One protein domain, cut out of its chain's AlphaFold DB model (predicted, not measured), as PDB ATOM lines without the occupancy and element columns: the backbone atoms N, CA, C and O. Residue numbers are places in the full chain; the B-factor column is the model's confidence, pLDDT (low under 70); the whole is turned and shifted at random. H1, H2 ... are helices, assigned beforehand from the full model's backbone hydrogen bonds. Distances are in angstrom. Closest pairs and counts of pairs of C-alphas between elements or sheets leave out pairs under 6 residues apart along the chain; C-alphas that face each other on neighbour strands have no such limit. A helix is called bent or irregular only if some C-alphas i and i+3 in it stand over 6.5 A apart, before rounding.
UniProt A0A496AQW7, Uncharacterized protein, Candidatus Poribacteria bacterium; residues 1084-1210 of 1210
ATOM      1  N   TRP A1084     115.541 126.262  83.495       91.50
ATOM      2  CA  TRP A1084     116.978 125.981  83.382       91.50
ATOM      3  C   TRP A1084     117.603 125.634  84.746       91.50
ATOM      4  O   TRP A1084     118.335 124.649  84.860       91.50
ATOM      5  N   ALA A1085     117.276 126.401  85.793       91.12
ATOM      6  CA  ALA A1085     117.819 126.222  87.137       91.12
ATOM      7  C   ALA A1085     117.391 124.890  87.764       91.12
ATOM      8  O   ALA A1085     118.242 124.160  88.262       91.12
ATOM      9  N   PHE A1086     116.112 124.519  87.661       92.19
ATOM     10  CA  PHE A1086     115.625 123.194  88.053       92.19
ATOM     11  C   PHE A1086     116.310 122.068  87.272       92.19
ATOM     12  O   PHE A1086     116.697 121.057  87.859       92.19
ATOM     13  N   GLY A1087     116.513 122.265  85.964       90.19
ATOM     14  CA  GLY A1087     117.276 121.349  85.121       90.19
ATOM     15  C   GLY A1087     118.685 121.100  85.655       90.19
ATOM     16  O   GLY A1087     119.112 119.950  85.702       90.19
ATOM     17  N   LYS A1088     119.391 122.140  86.123       88.25
ATOM     18  CA  LYS A1088     120.727 121.981  86.718       88.25
ATOM     19  C   LYS A1088     120.739 121.483  88.164       88.25
ATOM     20  O   LYS A1088     121.553 120.610  88.444       88.25
ATOM     21  N   MET A1089     119.798 121.885  89.020       89.62
ATOM     22  CA  MET A1089     119.653 121.336  90.382       89.62
ATOM     23  C   MET A1089     119.436 119.813  90.394       89.62
ATOM     24  O   MET A1089     119.882 119.134  91.317       89.62
ATOM     25  N   GLY A1090     118.752 119.263  89.382       85.94
ATOM     26  CA  GLY A1090     118.557 117.818  89.220       85.94
ATOM     27  C   GLY A1090     119.516 117.124  88.248       85.94
ATOM     28  O   GLY A1090     119.410 115.909  88.094       85.94
ATOM     29  N   SER A1091     120.420 117.856  87.588       85.88
ATOM     30  CA  SER A1091     121.374 117.293  86.626       85.88
ATOM     31  C   SER A1091     122.481 116.546  87.359       85.88
ATOM     32  O   SER A1091     123.159 117.115  88.210       85.88
ATOM     33  N   ARG A1092     122.760 115.305  86.952       79.19
ATOM     34  CA  ARG A1092     123.898 114.500  87.447       79.19
ATOM     35  C   ARG A1092     125.295 115.085  87.159       79.19
ATOM     36  O   ARG A1092     126.289 114.472  87.528       79.19
ATOM     37  N   GLU A1093     125.379 116.219  86.462       74.31
ATOM     38  CA  GLU A1093     126.612 117.007  86.295       74.31
ATOM     39  C   GLU A1093     126.825 118.043  87.411       74.31
ATOM     40  O   GLU A1093     127.900 118.630  87.492       74.31
ATOM     41  N   HIS A1094     125.815 118.296  88.247       76.25
ATOM     42  CA  HIS A1094     125.983 119.029  89.500       76.25
ATOM     43  C   HIS A1094     126.769 118.137  90.474       76.25
ATOM     44  O   HIS A1094     126.484 116.943  90.557       76.25
ATOM     45  N   GLU A1095     127.741 118.677  91.218       68.88
ATOM     46  CA  GLU A1095     128.580 117.854  92.114       68.88
ATOM     47  C   GLU A1095     127.764 117.155  93.214       68.88
ATOM     48  O   GLU A1095     128.090 116.047  93.644       68.88
ATOM     49  N   GLN A1096     126.674 117.796  93.639       74.62
ATOM     50  CA  GLN A1096     125.665 117.246  94.540       74.62
ATOM     51  C   GLN A1096     124.278 117.586  93.965       74.62
ATOM     52  O   GLN A1096     123.768 118.676  94.230       74.62
ATOM     53  N   PRO A1097     123.675 116.734  93.115       81.50
ATOM     54  CA  PRO A1097     122.330 116.976  92.600       81.50
ATOM     55  C   PRO A1097     121.295 116.766  93.710       81.50
ATOM     56  O   PRO A1097     121.471 115.908  94.579       81.50
ATOM     57  N   LEU A1098     120.188 117.508  93.671       85.81
ATOM     58  CA  LEU A1098     119.110 117.318  94.639       85.81
ATOM     59  C   LEU A1098     118.430 115.944  94.439       85.81
ATOM     60  O   LEU A1098     118.136 115.572  93.292       85.81
ATOM     61  N   PRO A1099     118.138 115.206  95.532       85.44
ATOM     62  CA  PRO A1099     117.385 113.957  95.492       85.44
ATOM     63  C   PRO A1099     116.070 114.071  94.722       85.44
ATOM     64  O   PRO A1099     115.337 115.052  94.861       85.44
ATOM     65  N   ILE A1100     115.723 113.039  93.955       84.69
ATOM     66  CA  ILE A1100     114.578 113.054  93.040       84.69
ATOM     67  C   ILE A1100     113.256 113.350  93.764       84.69
ATOM     68  O   ILE A1100     112.454 114.133  93.264       84.69
ATOM     69  N   GLY A1101     113.082 112.844  94.991       82.56
ATOM     70  CA  GLY A1101     111.911 113.109  95.840       82.56
ATOM     71  C   GLY A1101     111.746 114.575  96.272       82.56
ATOM     72  O   GLY A1101     110.645 114.996  96.610       82.56
ATOM     73  N   GLN A1102     112.810 115.385  96.222       84.12
ATOM     74  CA  GLN A1102     112.737 116.840  96.434       84.12
ATOM     75  C   GLN A1102     112.323 117.578  95.147       84.12
ATOM     76  O   GLN A1102     111.797 118.688  95.203       84.12
ATOM     77  N   LEU A1103     112.501 116.939  93.985       88.69
ATOM     78  CA  LEU A1103     112.161 117.455  92.659       88.69
ATOM     79  C   LEU A1103     110.862 116.863  92.079       88.69
ATOM     80  O   LEU A1103     110.414 117.322  91.034       88.69
ATOM     81  N   GLU A1104     110.195 115.907  92.735       86.44
ATOM     82  CA  GLU A1104     108.922 115.328  92.257       86.44
ATOM     83  C   GLU A1104     107.836 116.390  92.007       86.44
ATOM     84  O   GLU A1104     107.140 116.348  90.989       86.44
ATOM     85  N   SER A1105     107.734 117.388  92.892       87.81
ATOM     86  CA  SER A1105     106.812 118.520  92.708       87.81
ATOM     87  C   SER A1105     107.214 119.427  91.536       87.81
ATOM     88  O   SER A1105     106.350 119.925  90.817       87.81
ATOM     89  N   VAL A1106     108.516 119.574  91.277       91.12
ATOM     90  CA  VAL A1106     109.056 120.307  90.123       91.12
ATOM     91  C   VAL A1106     108.767 119.561  88.816       91.12
ATOM     92  O   VAL A1106     108.331 120.174  87.847       91.12
ATOM     93  N   ILE A1107     108.923 118.234  88.790       91.25
ATOM     94  CA  ILE A1107     108.588 117.390  87.632       91.25
ATOM     95  C   ILE A1107     107.102 117.537  87.262       91.25
ATOM     96  O   ILE A1107     106.781 117.614  86.076       91.25
ATOM     97  N   HIS A1108     106.197 117.636  88.246       89.81
ATOM     98  CA  HIS A1108     104.783 117.936  87.982       89.81
ATOM     99  C   HIS A1108     104.606 119.298  87.297       89.81
ATOM    100  O   HIS A1108     104.011 119.363  86.223       89.81
ATOM    101  N   ILE A1109     105.169 120.364  87.878       90.19
ATOM    102  CA  ILE A1109     105.079 121.739  87.357       90.19
ATOM    103  C   ILE A1109     105.623 121.828  85.922       90.19
ATOM    104  O   ILE A1109     104.987 122.422  85.054       90.19
ATOM    105  N   LEU A1110     106.761 121.189  85.637       92.56
ATOM    106  CA  LEU A1110     107.356 121.164  84.298       92.56
ATOM    107  C   LEU A1110     106.470 120.421  83.283       92.56
ATOM    108  O   LEU A1110     106.283 120.898  82.164       92.56
ATOM    109  N   MET A1111     105.886 119.275  83.657       91.38
ATOM    110  CA  MET A1111     104.928 118.564  82.796       91.38
ATOM    111  C   MET A1111     103.642 119.364  82.560       91.38
ATOM    112  O   MET A1111     103.055 119.273  81.482       91.38
ATOM    113  N   GLU A1112     103.196 120.131  83.552       87.19
ATOM    114  CA  GLU A1112     102.017 120.986  83.461       87.19
ATOM    115  C   GLU A1112     102.265 122.182  82.537       87.19
ATOM    116  O   GLU A1112     101.521 122.356  81.577       87.19
ATOM    117  N   GLN A1113     103.380 122.903  82.701       86.88
ATOM    118  CA  GLN A1113     103.784 123.984  81.793       86.88
ATOM    119  C   GLN A1113     103.937 123.533  80.336       86.88
ATOM    120  O   GLN A1113     103.579 124.275  79.422       86.88
ATOM    121  N   LEU A1114     104.427 122.314  80.082       85.88
ATOM    122  CA  LEU A1114     104.469 121.783  78.715       85.88
ATOM    123  C   LEU A1114     103.072 121.624  78.104       85.88
ATOM    124  O   LEU A1114     102.917 121.803  76.892       85.88
ATOM    125  N   ARG A1115     102.058 121.322  78.920       82.12
ATOM    126  CA  ARG A1115     100.660 121.209  78.486       82.12
ATOM    127  C   ARG A1115      99.982 122.577  78.339       82.12
ATOM    128  O   ARG A1115      99.193 122.715  77.414       82.12
ATOM    129  N   SER A1116     100.279 123.555  79.203       79.88
ATOM    130  CA  SER A1116      99.465 124.777  79.355       79.88
ATOM    131  C   SER A1116     100.136 126.123  79.046       79.88
ATOM    132  O   SER A1116      99.420 127.062  78.714       79.88
ATOM    133  N   ASP A1117     101.464 126.269  79.134       80.94
ATOM    134  CA  ASP A1117     102.122 127.549  78.815       80.94
ATOM    135  C   ASP A1117     102.066 127.801  77.294       80.94
ATOM    136  O   ASP A1117     102.172 126.860  76.507       80.94
ATOM    137  N   ALA A1118     101.927 129.050  76.852       76.88
ATOM    138  CA  ALA A1118     102.003 129.401  75.431       76.88
ATOM    139  C   ALA A1118     103.457 129.622  74.962       76.88
ATOM    140  O   ALA A1118     103.787 129.428  73.793       76.88
ATOM    141  N   HIS A1119     104.365 130.012  75.863       81.56
ATOM    142  CA  HIS A1119     105.681 130.518  75.486       81.56
ATOM    143  C   HIS A1119     106.655 129.392  75.098       81.56
ATOM    144  O   HIS A1119     107.155 128.645  75.946       81.56
ATOM    145  N   LYS A1120     107.014 129.320  73.808       79.44
ATOM    146  CA  LYS A1120     107.879 128.269  73.229       79.44
ATOM    147  C   LYS A1120     109.174 128.020  74.015       79.44
ATOM    148  O   LYS A1120     109.536 126.868  74.235       79.44
ATOM    149  N   ASP A1121     109.852 129.070  74.488       82.69
ATOM    150  CA  ASP A1121     111.134 128.923  75.191       82.69
ATOM    151  C   ASP A1121     110.981 128.459  76.649       82.69
ATOM    152  O   ASP A1121     111.894 127.819  77.176       82.69
ATOM    153  N   VAL A1122     109.815 128.669  77.280       87.50
ATOM    154  CA  VAL A1122     109.481 128.019  78.559       87.50
ATOM    155  C   VAL A1122     109.342 126.514  78.321       87.50
ATOM    156  O   VAL A1122     109.950 125.728  79.051       87.50
ATOM    157  N   LYS A1123     108.662 126.101  77.236       87.50
ATOM    158  CA  LYS A1123     108.579 124.682  76.837       87.50
ATOM    159  C   LYS A1123     109.942 124.093  76.482       87.50
ATOM    160  O   LYS A1123     110.269 123.000  76.931       87.50
ATOM    161  N   ARG A1124     110.771 124.823  75.733       87.50
ATOM    162  CA  ARG A1124     112.146 124.438  75.368       87.50
ATOM    163  C   ARG A1124     112.984 124.110  76.605       87.50
ATOM    164  O   ARG A1124     113.577 123.037  76.679       87.50
ATOM    165  N   ASN A1125     112.980 125.009  77.589       89.38
ATOM    166  CA  ASN A1125     113.707 124.819  78.842       89.38
ATOM    167  C   ASN A1125     113.042 123.768  79.747       89.38
ATOM    168  O   ASN A1125     113.747 123.056  80.451       89.38
ATOM    169  N   GLY A1126     111.718 123.585  79.681       92.06
ATOM    170  CA  GLY A1126     111.016 122.505  80.383       92.06
ATOM    171  C   GLY A1126     111.340 121.104  79.841       92.06
ATOM    172  O   GLY A1126     111.576 120.182  80.619       92.06
ATOM    173  N   ILE A1127     111.444 120.951  78.515       91.00
ATOM    174  CA  ILE A1127     111.912 119.719  77.850       91.00
ATOM    175  C   ILE A1127     113.352 119.395  78.273       91.00
ATOM    176  O   ILE A1127     113.663 118.238  78.565       91.00
ATOM    177  N   TYR A1128     114.223 120.406  78.325       90.38
ATOM    178  CA  TYR A1128     115.594 120.279  78.822       90.38
ATOM    179  C   TYR A1128     115.629 119.848  80.296       90.38
ATOM    180  O   TYR A1128     116.270 118.853  80.628       90.38
ATOM    181  N   ALA A1129     114.878 120.538  81.157       92.06
ATOM    182  CA  ALA A1129     114.835 120.280  82.590       92.06
ATOM    183  C   ALA A1129     114.337 118.868  82.920       92.06
ATOM    184  O   ALA A1129     114.989 118.155  83.676       92.06
ATOM    185  N   LEU A1130     113.237 118.418  82.304       92.44
ATOM    186  CA  LEU A1130     112.750 117.043  82.465       92.44
ATOM    187  C   LEU A1130     113.770 116.005  81.975       92.44
ATOM    188  O   LEU A1130     113.888 114.946  82.587       92.44
ATOM    189  N   GLY A1131     114.522 116.310  80.911       89.62
ATOM    190  CA  GLY A1131     115.611 115.465  80.421       89.62
ATOM    191  C   GLY A1131     116.749 115.316  81.433       89.62
ATOM    192  O   GLY A1131     117.128 114.195  81.752       89.62
ATOM    193  N   GLU A1132     117.266 116.428  81.963       88.88
ATOM    194  CA  GLU A1132     118.363 116.444  82.946       88.88
ATOM    195  C   GLU A1132     117.949 115.833  84.296       88.88
ATOM    196  O   GLU A1132     118.647 114.958  84.805       88.88
ATOM    197  N   ILE A1133     116.793 116.232  84.847       90.12
ATOM    198  CA  ILE A1133     116.298 115.763  86.156       90.12
ATOM    199  C   ILE A1133     116.063 114.245  86.155       90.12
ATOM    200  O   ILE A1133     116.297 113.591  87.172       90.12
ATOM    201  N   CYS A1134     115.611 113.680  85.031       87.50
ATOM    202  CA  CYS A1134     115.291 112.257  84.913       87.50
ATOM    203  C   CYS A1134     116.450 111.397  84.361       87.50
ATOM    204  O   CYS A1134     116.346 110.170  84.388       87.50
ATOM    205  N   ASP A1135     117.564 111.983  83.898       85.12
ATOM    206  CA  ASP A1135     118.765 111.245  83.464       85.12
ATOM    207  C   ASP A1135     119.604 110.768  84.663       85.12
ATOM    208  O   ASP A1135     120.737 111.195  84.890       85.12
ATOM    209  N   ARG A1136     119.033 109.859  85.456       76.62
ATOM    210  CA  ARG A1136     119.629 109.333  86.697       76.62
ATOM    211  C   ARG A1136     120.395 108.016  86.504       76.62
ATOM    212  O   ARG A1136     120.521 107.229  87.438       76.62
ATOM    213  N   ARG A1137     120.927 107.782  85.295       71.12
ATOM    214  CA  ARG A1137     121.574 106.523  84.852       71.12
ATOM    215  C   ARG A1137     122.642 105.947  85.790       71.12
ATOM    216  O   ARG A1137     122.780 104.729  85.838       71.12
ATOM    217  N   ASP A1138     123.369 106.795  86.515       62.47
ATOM    218  CA  ASP A1138     124.479 106.399  87.396       62.47
ATOM    219  C   ASP A1138     124.182 106.642  88.894       62.47
ATOM    220  O   ASP A1138     125.036 106.426  89.755       62.47
ATOM    221  N   CYS A1139     122.965 107.081  89.238       66.06
ATOM    222  CA  CYS A1139     122.586 107.469  90.598       66.06
ATOM    223  C   CYS A1139     121.949 106.286  91.352       66.06
ATOM    224  O   CYS A1139     120.728 106.156  91.410       66.06
ATOM    225  N   ALA A1140     122.780 105.427  91.949       57.84
ATOM    226  CA  ALA A1140     122.399 104.099  92.463       57.84
ATOM    227  C   ALA A1140     121.202 104.021  93.446       57.84
ATOM    228  O   ALA A1140     120.630 102.944  93.589       57.84
ATOM    229  N   ASN A1141     120.822 105.121  94.108       61.72
ATOM    230  CA  ASN A1141     119.688 105.194  95.045       61.72
ATOM    231  C   ASN A1141     118.664 106.297  94.697       61.72
ATOM    232  O   ASN A1141     117.787 106.574  95.508       61.72
ATOM    233  N   ASP A1142     118.780 106.948  93.534       70.31
ATOM    234  CA  ASP A1142     118.043 108.186  93.209       70.31
ATOM    235  C   ASP A1142     117.262 108.061  91.887       70.31
ATOM    236  O   ASP A1142     117.239 108.954  91.039       70.31
ATOM    237  N   ALA A1143     116.672 106.882  91.681       68.06
ATOM    238  CA  ALA A1143     115.887 106.554  90.500       68.06
ATOM    239  C   ALA A1143     114.438 107.042  90.645       68.06
ATOM    240  O   ALA A1143     113.731 106.670  91.582       68.06
ATOM    241  N   ILE A1144     113.980 107.823  89.666       76.00
ATOM    242  CA  ILE A1144     112.570 108.184  89.495       76.00
ATOM    243  C   ILE A1144     111.698 106.920  89.338       76.00
ATOM    244  O   ILE A1144     112.075 105.967  88.650       76.00
ATOM    245  N   ALA A1145     110.523 106.907  89.978       78.62
ATOM    246  CA  ALA A1145     109.592 105.780  89.913       78.62
ATOM    247  C   ALA A1145     109.203 105.448  88.460       78.62
ATOM    248  O   ALA A1145     108.904 106.344  87.674       78.62
ATOM    249  N   VAL A1146     109.153 104.157  88.109       78.38
ATOM    250  CA  VAL A1146     108.912 103.680  86.727       78.38
ATOM    251  C   VAL A1146     107.618 104.250  86.129       78.38
ATOM    252  O   VAL A1146     107.583 104.625  84.958       78.38
ATOM    253  N   GLU A1147     106.575 104.368  86.949       77.56
ATOM    254  CA  GLU A1147     105.288 104.976  86.592       77.56
ATOM    255  C   GLU A1147     105.444 106.466  86.247       77.56
ATOM    256  O   GLU A1147     104.917 106.931  85.236       77.56
ATOM    257  N   LYS A1148     106.261 107.202  87.010       80.50
ATOM    258  CA  LYS A1148     106.530 108.626  86.783       80.50
ATOM    259  C   LYS A1148     107.427 108.863  85.565       80.50
ATOM    260  O   LYS A1148     107.197 109.801  84.807       80.50
ATOM    261  N   THR A1149     108.377 107.965  85.304       83.75
ATOM    262  CA  THR A1149     109.139 107.929  84.046       83.75
ATOM    263  C   THR A1149     108.213 107.737  82.844       83.75
ATOM    264  O   THR A1149     108.394 108.395  81.819       83.75
ATOM    265  N   ALA A1150     107.191 106.882  82.964       84.31
ATOM    266  CA  ALA A1150     106.193 106.691  81.915       84.31
ATOM    267  C   ALA A1150     105.307 107.937  81.712       84.31
ATOM    268  O   ALA A1150     105.056 108.299  80.563       84.31
ATOM    269  N   GLU A1151     104.903 108.642  82.780       86.81
ATOM    270  CA  GLU A1151     104.220 109.945  82.669       86.81
ATOM    271  C   GLU A1151     105.065 110.981  81.906       86.81
ATOM    272  O   GLU A1151     104.574 111.600  80.960       86.81
ATOM    273  N   VAL A1152     106.341 111.153  82.279       88.69
ATOM    274  CA  VAL A1152     107.245 112.129  81.643       88.69
ATOM    275  C   VAL A1152     107.478 111.783  80.169       88.69
ATOM    276  O   VAL A1152     107.409 112.664  79.311       88.69
ATOM    277  N   ILE A1153     107.675 110.498  79.843       89.56
ATOM    278  CA  ILE A1153     107.756 110.038  78.449       89.56
ATOM    279  C   ILE A1153     106.455 110.359  77.702       89.56
ATOM    280  O   ILE A1153     106.526 110.924  76.615       89.56
ATOM    281  N   ALA A1154     105.281 110.080  78.276       86.31
ATOM    282  CA  ALA A1154     103.993 110.347  77.633       86.31
ATOM    283  C   ALA A1154     103.721 111.846  77.381       86.31
ATOM    284  O   ALA A1154     102.982 112.179  76.457       86.31
ATOM    285  N   VAL A1155     104.335 112.754  78.152       86.81
ATOM    286  CA  VAL A1155     104.271 114.211  77.915       86.81
ATOM    287  C   VAL A1155     105.261 114.674  76.840       86.81
ATOM    288  O   VAL A1155     104.939 115.572  76.064       86.81
ATOM    289  N   LEU A1156     106.449 114.068  76.752       87.75
ATOM    290  CA  LEU A1156     107.484 114.437  75.773       87.75
ATOM    291  C   LEU A1156     107.312 113.754  74.401       87.75
ATOM    292  O   LEU A1156     107.741 114.289  73.377       87.75
ATOM    293  N   GLU A1157     106.684 112.582  74.356       84.00
ATOM    294  CA  GLU A1157     106.510 111.779  73.141       84.00
ATOM    295  C   GLU A1157     105.662 112.459  72.042       84.00
ATOM    296  O   GLU A1157     106.072 112.384  70.880       84.00
ATOM    297  N   PRO A1158     104.579 113.212  72.337       80.75
ATOM    298  CA  PRO A1158     103.879 114.027  71.340       80.75
ATOM    299  C   PRO A1158     104.787 115.045  70.635       80.75
ATOM    300  O   PRO A1158     104.776 115.118  69.406       80.75
ATOM    301  N   TYR A1159     105.640 115.756  71.388       77.75
ATOM    302  CA  TYR A1159     106.596 116.730  70.842       77.75
ATOM    303  C   TYR A1159     107.648 116.086  69.930       77.75
ATOM    304  O   TYR A1159     108.122 116.718  68.986       77.75
ATOM    305  N   HIS A1160     108.007 114.826  70.182       74.00
ATOM    306  CA  HIS A1160     108.974 114.094  69.370       74.00
ATOM    307  C   HIS A1160     108.349 113.419  68.137       74.00
ATOM    308  O   HIS A1160     108.898 113.511  67.037       74.00
ATOM    309  N   LEU A1161     107.204 112.745  68.293       64.44
ATOM    310  CA  LEU A1161     106.576 111.967  67.221       64.44
ATOM    311  C   LEU A1161     105.703 112.812  66.287       64.44
ATOM    312  O   LEU A1161     105.641 112.509  65.097       64.44
ATOM    313  N   PHE A1162     105.069 113.874  66.795       62.69
ATOM    314  CA  PHE A1162     104.151 114.739  66.046       62.69
ATOM    315  C   PHE A1162     102.993 113.969  65.374       62.69
ATOM    316  O   PHE A1162     102.822 113.973  64.154       62.69
ATOM    317  N   ARG A1163     102.163 113.301  66.191       44.38
ATOM    318  CA  ARG A1163     100.799 112.931  65.772       44.38
ATOM    319  C   ARG A1163      99.887 114.153  65.878       44.38
ATOM    320  O   ARG A1163     100.002 114.940  66.812       44.38
ATOM    321  N   THR A1164      99.007 114.321  64.897       41.28
ATOM    322  CA  THR A1164      98.219 115.542  64.674       41.28
ATOM    323  C   THR A1164      96.949 115.604  65.529       41.28
ATOM    324  O   THR A1164      95.849 115.714  64.991       41.28
ATOM    325  N   ASP A1165      97.096 115.574  66.854       41.03
ATOM    326  CA  ASP A1165      95.979 115.678  67.807       41.03
ATOM    327  C   ASP A1165      95.775 117.135  68.279       41.03
ATOM    328  O   ASP A1165      95.921 117.468  69.455       41.03
ATOM    329  N   GLY A1166      95.471 118.016  67.315       45.72
ATOM    330  CA  GLY A1166      94.768 119.308  67.468       45.72
ATOM    331  C   GLY A1166      95.362 120.432  68.339       45.72
ATOM    332  O   GLY A1166      94.845 121.541  68.283       45.72
ATOM    333  N   SER A1167      96.408 120.178  69.124       45.28
ATOM    334  CA  SER A1167      96.833 121.010  70.270       45.28
ATOM    335  C   SER A1167      98.194 121.702  70.102       45.28
ATOM    336  O   SER A1167      98.674 122.367  71.014       45.28
ATOM    337  N   LEU A1168      98.828 121.549  68.935       47.25
ATOM    338  CA  LEU A1168     100.102 122.195  68.572       47.25
ATOM    339  C   LEU A1168      99.986 123.004  67.267       47.25
ATOM    340  O   LEU A1168     100.990 123.378  66.662       47.25
ATOM    341  N   THR A1169      98.755 123.259  66.817       45.84
ATOM    342  CA  THR A1169      98.434 123.849  65.507       45.84
ATOM    343  C   THR A1169      98.722 125.358  65.432       45.84
ATOM    344  O   THR A1169      98.675 125.938  64.351       45.84
ATOM    345  N   GLU A1170      99.057 125.986  66.561       50.09
ATOM    346  CA  GLU A1170      99.322 127.426  66.708       50.09
ATOM    347  C   GLU A1170     100.805 127.799  66.508       50.09
ATOM    348  O   GLU A1170     101.140 128.973  66.380       50.09
ATOM    349  N   LEU A1171     101.716 126.819  66.403       52.06
ATOM    350  CA  LEU A1171     103.142 127.063  66.146       52.06
ATOM    351  C   LEU A1171     103.384 127.515  64.692       52.06
ATOM    352  O   LEU A1171     103.812 126.740  63.838       52.06
ATOM    353  N   ALA A1172     103.157 128.803  64.423       45.91
ATOM    354  CA  ALA A1172     103.156 129.436  63.099       45.91
ATOM    355  C   ALA A1172     104.501 129.435  62.325       45.91
ATOM    356  O   ALA A1172     104.638 130.129  61.316       45.91
ATOM    357  N   ASN A1173     105.523 128.691  62.768       58.41
ATOM    358  CA  ASN A1173     106.859 128.695  62.170       58.41
ATOM    359  C   ASN A1173     107.542 127.309  62.184       58.41
ATOM    360  O   ASN A1173     107.991 126.818  63.222       58.41
ATOM    361  N   LEU A1174     107.742 126.747  60.984       60.00
ATOM    362  CA  LEU A1174     108.441 125.477  60.709       60.00
ATOM    363  C   LEU A1174     109.847 125.362  61.334       60.00
ATOM    364  O   LEU A1174     110.338 124.254  61.551       60.00
ATOM    365  N   GLN A1175     110.534 126.476  61.604       60.41
ATOM    366  CA  GLN A1175     111.843 126.463  62.265       60.41
ATOM    367  C   GLN A1175     111.725 126.168  63.770       60.41
ATOM    368  O   GLN A1175     112.583 125.479  64.324       60.41
ATOM    369  N   GLN A1176     110.656 126.644  64.416       64.56
ATOM    370  CA  GLN A1176     110.389 126.427  65.843       64.56
ATOM    371  C   GLN A1176     109.911 124.985  66.101       64.56
ATOM    372  O   GLN A1176     110.400 124.329  67.020       64.56
ATOM    373  N   GLU A1177     109.050 124.450  65.226       67.75
ATOM    374  CA  GLU A1177     108.605 123.045  65.242       67.75
ATOM    375  C   GLU A1177     109.802 122.071  65.225       67.75
ATOM    376  O   GLU A1177     109.954 121.223  66.110       67.75
ATOM    377  N   ARG A1178     110.715 122.245  64.257       72.94
ATOM    378  CA  ARG A1178     111.930 121.422  64.110       72.94
ATOM    379  C   ARG A1178     112.847 121.496  65.332       72.94
ATOM    380  O   ARG A1178     113.478 120.496  65.672       72.94
ATOM    381  N   MET A1179     112.920 122.658  65.982       76.06
ATOM    382  CA  MET A1179     113.720 122.872  67.188       76.06
ATOM    383  C   MET A1179     113.164 122.067  68.373       76.06
ATOM    384  O   MET A1179     113.883 121.239  68.934       76.06
ATOM    385  N   LEU A1180     111.879 122.240  68.709       79.50
ATOM    386  CA  LEU A1180     111.240 121.508  69.811       79.50
ATOM    387  C   LEU A1180     111.267 119.988  69.578       79.50
ATOM    388  O   LEU A1180     111.607 119.233  70.487       79.50
ATOM    389  N   LYS A1181     111.012 119.540  68.342       80.88
ATOM    390  CA  LYS A1181     111.043 118.121  67.955       80.88
ATOM    391  C   LYS A1181     112.423 117.475  68.102       80.88
ATOM    392  O   LYS A1181     112.525 116.324  68.541       80.88
ATOM    393  N   ARG A1182     113.493 118.214  67.774       81.62
ATOM    394  CA  ARG A1182     114.883 117.783  67.998       81.62
ATOM    395  C   ARG A1182     115.168 117.643  69.494       81.62
ATOM    396  O   ARG A1182     115.653 116.594  69.907       81.62
ATOM    397  N   PHE A1183     114.829 118.647  70.304       84.88
ATOM    398  CA  PHE A1183     115.108 118.630  71.742       84.88
ATOM    399  C   PHE A1183     114.289 117.585  72.512       84.88
ATOM    400  O   PHE A1183     114.860 116.871  73.333       84.88
ATOM    401  N   ALA A1184     113.008 117.390  72.182       87.94
ATOM    402  CA  ALA A1184     112.204 116.306  72.751       87.94
ATOM    403  C   ALA A1184     112.825 114.924  72.470       87.94
ATOM    404  O   ALA A1184     112.848 114.066  73.349       87.94
ATOM    405  N   GLY A1185     113.414 114.728  71.282       86.81
ATOM    406  CA  GLY A1185     114.172 113.518  70.951       86.81
ATOM    407  C   GLY A1185     115.465 113.337  71.758       86.81
ATOM    408  O   GLY A1185     115.824 112.205  72.076       86.81
ATOM    409  N   VAL A1186     116.153 114.426  72.126       88.62
ATOM    410  CA  VAL A1186     117.329 114.370  73.017       88.62
ATOM    411  C   VAL A1186     116.901 113.973  74.431       88.62
ATOM    412  O   VAL A1186     117.409 112.980  74.950       88.62
ATOM    413  N   SER A1187     115.924 114.669  75.023       90.56
ATOM    414  CA  SER A1187     115.446 114.371  76.380       90.56
ATOM    415  C   SER A1187     114.845 112.967  76.492       90.56
ATOM    416  O   SER A1187     115.159 112.247  77.435       90.56
ATOM    417  N   LEU A1188     114.060 112.513  75.507       90.44
ATOM    418  CA  LEU A1188     113.561 111.132  75.478       90.44
ATOM    419  C   LEU A1188     114.695 110.105  75.403       90.44
ATOM    420  O   LEU A1188     114.607 109.079  76.071       90.44
ATOM    421  N   ASN A1189     115.760 110.360  74.635       89.06
ATOM    422  CA  ASN A1189     116.924 109.473  74.610       89.06
ATOM    423  C   ASN A1189     117.658 109.458  75.959       89.06
ATOM    424  O   ASN A1189     118.036 108.381  76.416       89.06
ATOM    425  N   MET A1190     117.811 110.610  76.624       88.06
ATOM    426  CA  MET A1190     118.385 110.693  77.974       88.06
ATOM    427  C   MET A1190     117.572 109.864  78.980       88.06
ATOM    428  O   MET A1190     118.121 108.961  79.610       88.06
ATOM    429  N   ILE A1191     116.255 110.090  79.043       88.25
ATOM    430  CA  ILE A1191     115.316 109.400  79.946       88.25
ATOM    431  C   ILE A1191     115.257 107.889  79.670       88.25
ATOM    432  O   ILE A1191     115.233 107.080  80.593       88.25
ATOM    433  N   ARG A1192     115.280 107.480  78.394       86.75
ATOM    434  CA  ARG A1192     115.316 106.063  77.975       86.75
ATOM    435  C   ARG A1192     116.691 105.409  78.171       86.75
ATOM    436  O   ARG A1192     116.889 104.270  77.756       86.75
ATOM    437  N   GLY A1193     117.657 106.123  78.751       80.56
ATOM    438  CA  GLY A1193     119.016 105.648  78.991       80.56
ATOM    439  C   GLY A1193     119.874 105.481  77.730       80.56
ATOM    440  O   GLY A1193     121.019 105.034  77.821       80.56
ATOM    441  N   VAL A1194     119.378 105.887  76.559       86.06
ATOM    442  CA  VAL A1194     120.050 105.765  75.260       86.06
ATOM    443  C   VAL A1194     121.252 106.711  75.197       86.06
ATOM    444  O   VAL A1194     121.171 107.882  75.581       86.06
ATOM    445  N   ARG A1195     122.397 106.217  74.714       82.19
ATOM    446  CA  ARG A1195     123.570 107.065  74.467       82.19
ATOM    447  C   ARG A1195     123.271 108.025  73.312       82.19
ATOM    448  O   ARG A1195     122.858 107.585  72.242       82.19
ATOM    449  N   LEU A1196     123.491 109.317  73.539       86.00
ATOM    450  CA  LEU A1196     123.293 110.359  72.534       86.00
ATOM    451  C   LEU A1196     124.293 110.218  71.371       86.00
ATOM    452  O   LEU A1196     125.388 109.678  71.534       86.00
ATOM    453  N   SER A1197     123.913 110.700  70.186       86.31
ATOM    454  CA  SER A1197     124.852 110.905  69.074       86.31
ATOM    455  C   SER A1197     125.593 112.238  69.223       86.31
ATOM    456  O   SER A1197     125.094 113.143  69.884       86.31
ATOM    457  N   ALA A1198     126.723 112.421  68.534       76.06
ATOM    458  CA  ALA A1198     127.472 113.684  68.572       76.06
ATOM    459  C   ALA A1198     126.632 114.916  68.150       76.06
ATOM    460  O   ALA A1198     126.838 116.012  68.667       76.06
ATOM    461  N   GLU A1199     125.640 114.755  67.262       76.81
ATOM    462  CA  GLU A1199     124.684 115.822  66.906       76.81
ATOM    463  C   GLU A1199     123.732 116.144  68.072       76.81
ATOM    464  O   GLU A1199     123.410 117.308  68.319       76.81
ATOM    465  N   GLN A1200     123.297 115.126  68.818       82.81
ATOM    466  CA  GLN A1200     122.435 115.272  69.993       82.81
ATOM    467  C   GLN A1200     123.199 115.844  71.197       82.81
ATOM    468  O   GLN A1200     122.681 116.732  71.865       82.81
ATOM    469  N   GLU A1201     124.440 115.405  71.425       78.94
ATOM    470  CA  GLU A1201     125.369 115.981  72.408       78.94
ATOM    471  C   GLU A1201     125.637 117.462  72.086       78.94
ATOM    472  O   GLU A1201     125.480 118.319  72.953       78.94
ATOM    473  N   THR A1202     125.917 117.793  70.818       75.31
ATOM    474  CA  THR A1202     126.051 119.189  70.355       75.31
ATOM    475  C   THR A1202     124.766 119.985  70.602       75.31
ATOM    476  O   THR A1202     124.832 121.099  71.109       75.31
ATOM    477  N   SER A1203     123.592 119.414  70.308       75.81
ATOM    478  CA  SER A1203     122.295 120.081  70.512       75.81
ATOM    479  C   SER A1203     121.993 120.349  71.993       75.81
ATOM    480  O   SER A1203     121.438 121.395  72.327       75.81
ATOM    481  N   LEU A1204     122.378 119.433  72.888       75.25
ATOM    482  CA  LEU A1204     122.276 119.613  74.340       75.25
ATOM    483  C   LEU A1204     123.234 120.709  74.832       75.25
ATOM    484  O   LEU A1204     122.854 121.551  75.644       75.25
ATOM    485  N   LEU A1205     124.457 120.746  74.292       69.12
ATOM    486  CA  LEU A1205     125.421 121.813  74.556       69.12
ATOM    487  C   LEU A1205     124.950 123.174  74.022       69.12
ATOM    488  O   LEU A1205     125.270 124.183  74.642       69.12
ATOM    489  N   THR A1206     124.159 123.238  72.946       66.94
ATOM    490  CA  THR A1206     123.521 124.493  72.511       66.94
ATOM    491  C   THR A1206     122.563 125.023  73.580       66.94
ATOM    492  O   THR A1206     122.731 126.159  74.009       66.94
ATOM    493  N   ILE A1207     121.639 124.199  74.101       64.69
ATOM    494  CA  ILE A1207     120.698 124.621  75.163       64.69
ATOM    495  C   ILE A1207     121.431 125.086  76.433       64.69
ATOM    496  O   ILE A1207     120.971 125.983  77.125       64.69
ATOM    497  N   ARG A1208     122.582 124.485  76.753       62.22
ATOM    498  CA  ARG A1208     123.374 124.841  77.942       62.22
ATOM    499  C   ARG A1208     124.154 126.159  77.810       62.22
ATOM    500  O   ARG A1208     124.675 126.625  78.820       62.22
ATOM    501  N   ASN A1209     124.264 126.724  76.603       49.22
ATOM    502  CA  ASN A1209     125.017 127.951  76.308       49.22
ATOM    503  C   ASN A1209     124.144 129.119  75.792       49.22
ATOM    504  O   ASN A1209     124.675 130.217  75.623       49.22
ATOM    505  N   GLU A1210     122.851 128.885  75.532       41.09
ATOM    506  CA  GLU A1210     121.837 129.898  75.175       41.09
ATOM    507  C   GLU A1210     120.992 130.338  76.380       41.09
ATOM    508  O   GLU A1210     120.848 131.568  76.551       41.09
TER     509      GLU A1210
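AT A GLANCE: This is residues 1084 to 1210 of the 1210 residues of an uncharacterized protein of Candidatus Poribacteria bacterium (UniProt A0A496AQW7). Four helices, H2, H3, H4 and H5, stand side by side as an up-and-down bundle, with H3 nearest the middle; the short H1 packs along H3, and H6 crosses the outside of H5 nearly at right angles. The bundle helices run along the longest axis, and two long links, residues 1135 to 1145 and 1162 to 1173, loop at its two ends. The printed part has 127 residues with six named helices, H1 to H6 in chain order, and no named strand; the class is all helix. It is compact, with a radius of gyration of the C-alphas of 13.9 A, and the C-alphas span 42 by 29 by 23 A.

HOW THE PARTS SIT: H1, residues 1084 to 1089, touches H3, residues 1120 to 1134, at a shallow tilt of 13 degrees, the same way; the closest C-alphas are those of Gly 1087 and Ala 1129, 3.7 A apart. H3 is the hub, touching four other helices. H2, residues 1100 to 1116, is close to H1 but not clearly touching, with the C-alphas of Phe 1086 and Val 1106 7.5 A apart. H2 and H3 form a helical hairpin: they touch, opposite ways at a shallow tilt of 27 degrees, closest at the C-alphas of Leu 1114 and Lys 1123, 5.4 A apart. H4, residues 1146 to 1161, and H3 form a helical hairpin: they only just touch, with 3 pairs of C-alphas within 8 A, the closest those of Ile 1127 and Leu 1156, 7.2 A apart; they run opposite ways at a tilt of 36 degrees, only just steep, and H4 touches H3 with residues 1149 to 1156 alone. H4 also touches H2, the same way at a shallow tilt of 31 degrees, with residues 1152 to 1155 of H4 and 1111 to 1115 of H2 alone; the closest C-alphas, of Met 1111 and Val 1155, are 6.6 A apart. H5, residues 1174 to 1191, forms a hairpin with H4, and the two touch, opposite ways at a shallow tilt of 25 degrees, closest at the C-alphas of His 1160 and Lys 1181, 4.7 A apart. H5 touches H3, the same way at a shallow tilt of 11 degrees, with the C-alphas of Gly 1131 and Ser 1187 closest at 4.2 A. H6, residues 1198 to 1207, touches residues 1183 to 1186 of H5 alone, only just about perpendicular at 72 degrees; the closest C-alphas are those of Val 1186 and Gln 1200, 6.0 A apart. Among the pairs that stay apart are H1 and H4, H2 and H5, and H4 and H6. In H1, H3, H5 and H6 every O i to N i+4 pair is within hydrogen-bond range; in H2 it is 11 of 13 and in H4 10 of 12.

IN THESE COORDINATES: H1 begins at C-alpha 1084, at (116.978, 125.981, 83.382). H2 is 23.5 A long, has a kink of 25 degrees near residue 1107, and is irregular, with C-alphas 1102 and 1105 7.2 A apart. H3 is 21.2 A long. H4 is 21.3 A long, has a kink of 37 degrees near residue 1155, and is only just irregular, with C-alphas 1155 and 1158 6.6 A apart. H5, the longest helix with 18 residues, is 26.0 A long and begins at (108.441, 125.477, 60.709). H6, 14.5 A long, ends at C-alpha 1207, at (120.698, 124.621, 75.163).

THE WHOLE: The two C-alphas farthest apart, those of Asn 1141 and Ala 1172, are 43.4 A apart. The printed part has no cut and ends at residue 1210, the chain's last. The links from H3 to H4 and from H4 to H5 are long, and that from H2 to H3 is tight. The mean pLDDT of the printed part is 77.9; it is under 70 at 29 residues, among them residues 1138 to 1141, 1161 to 1177 and 1205 to 1210.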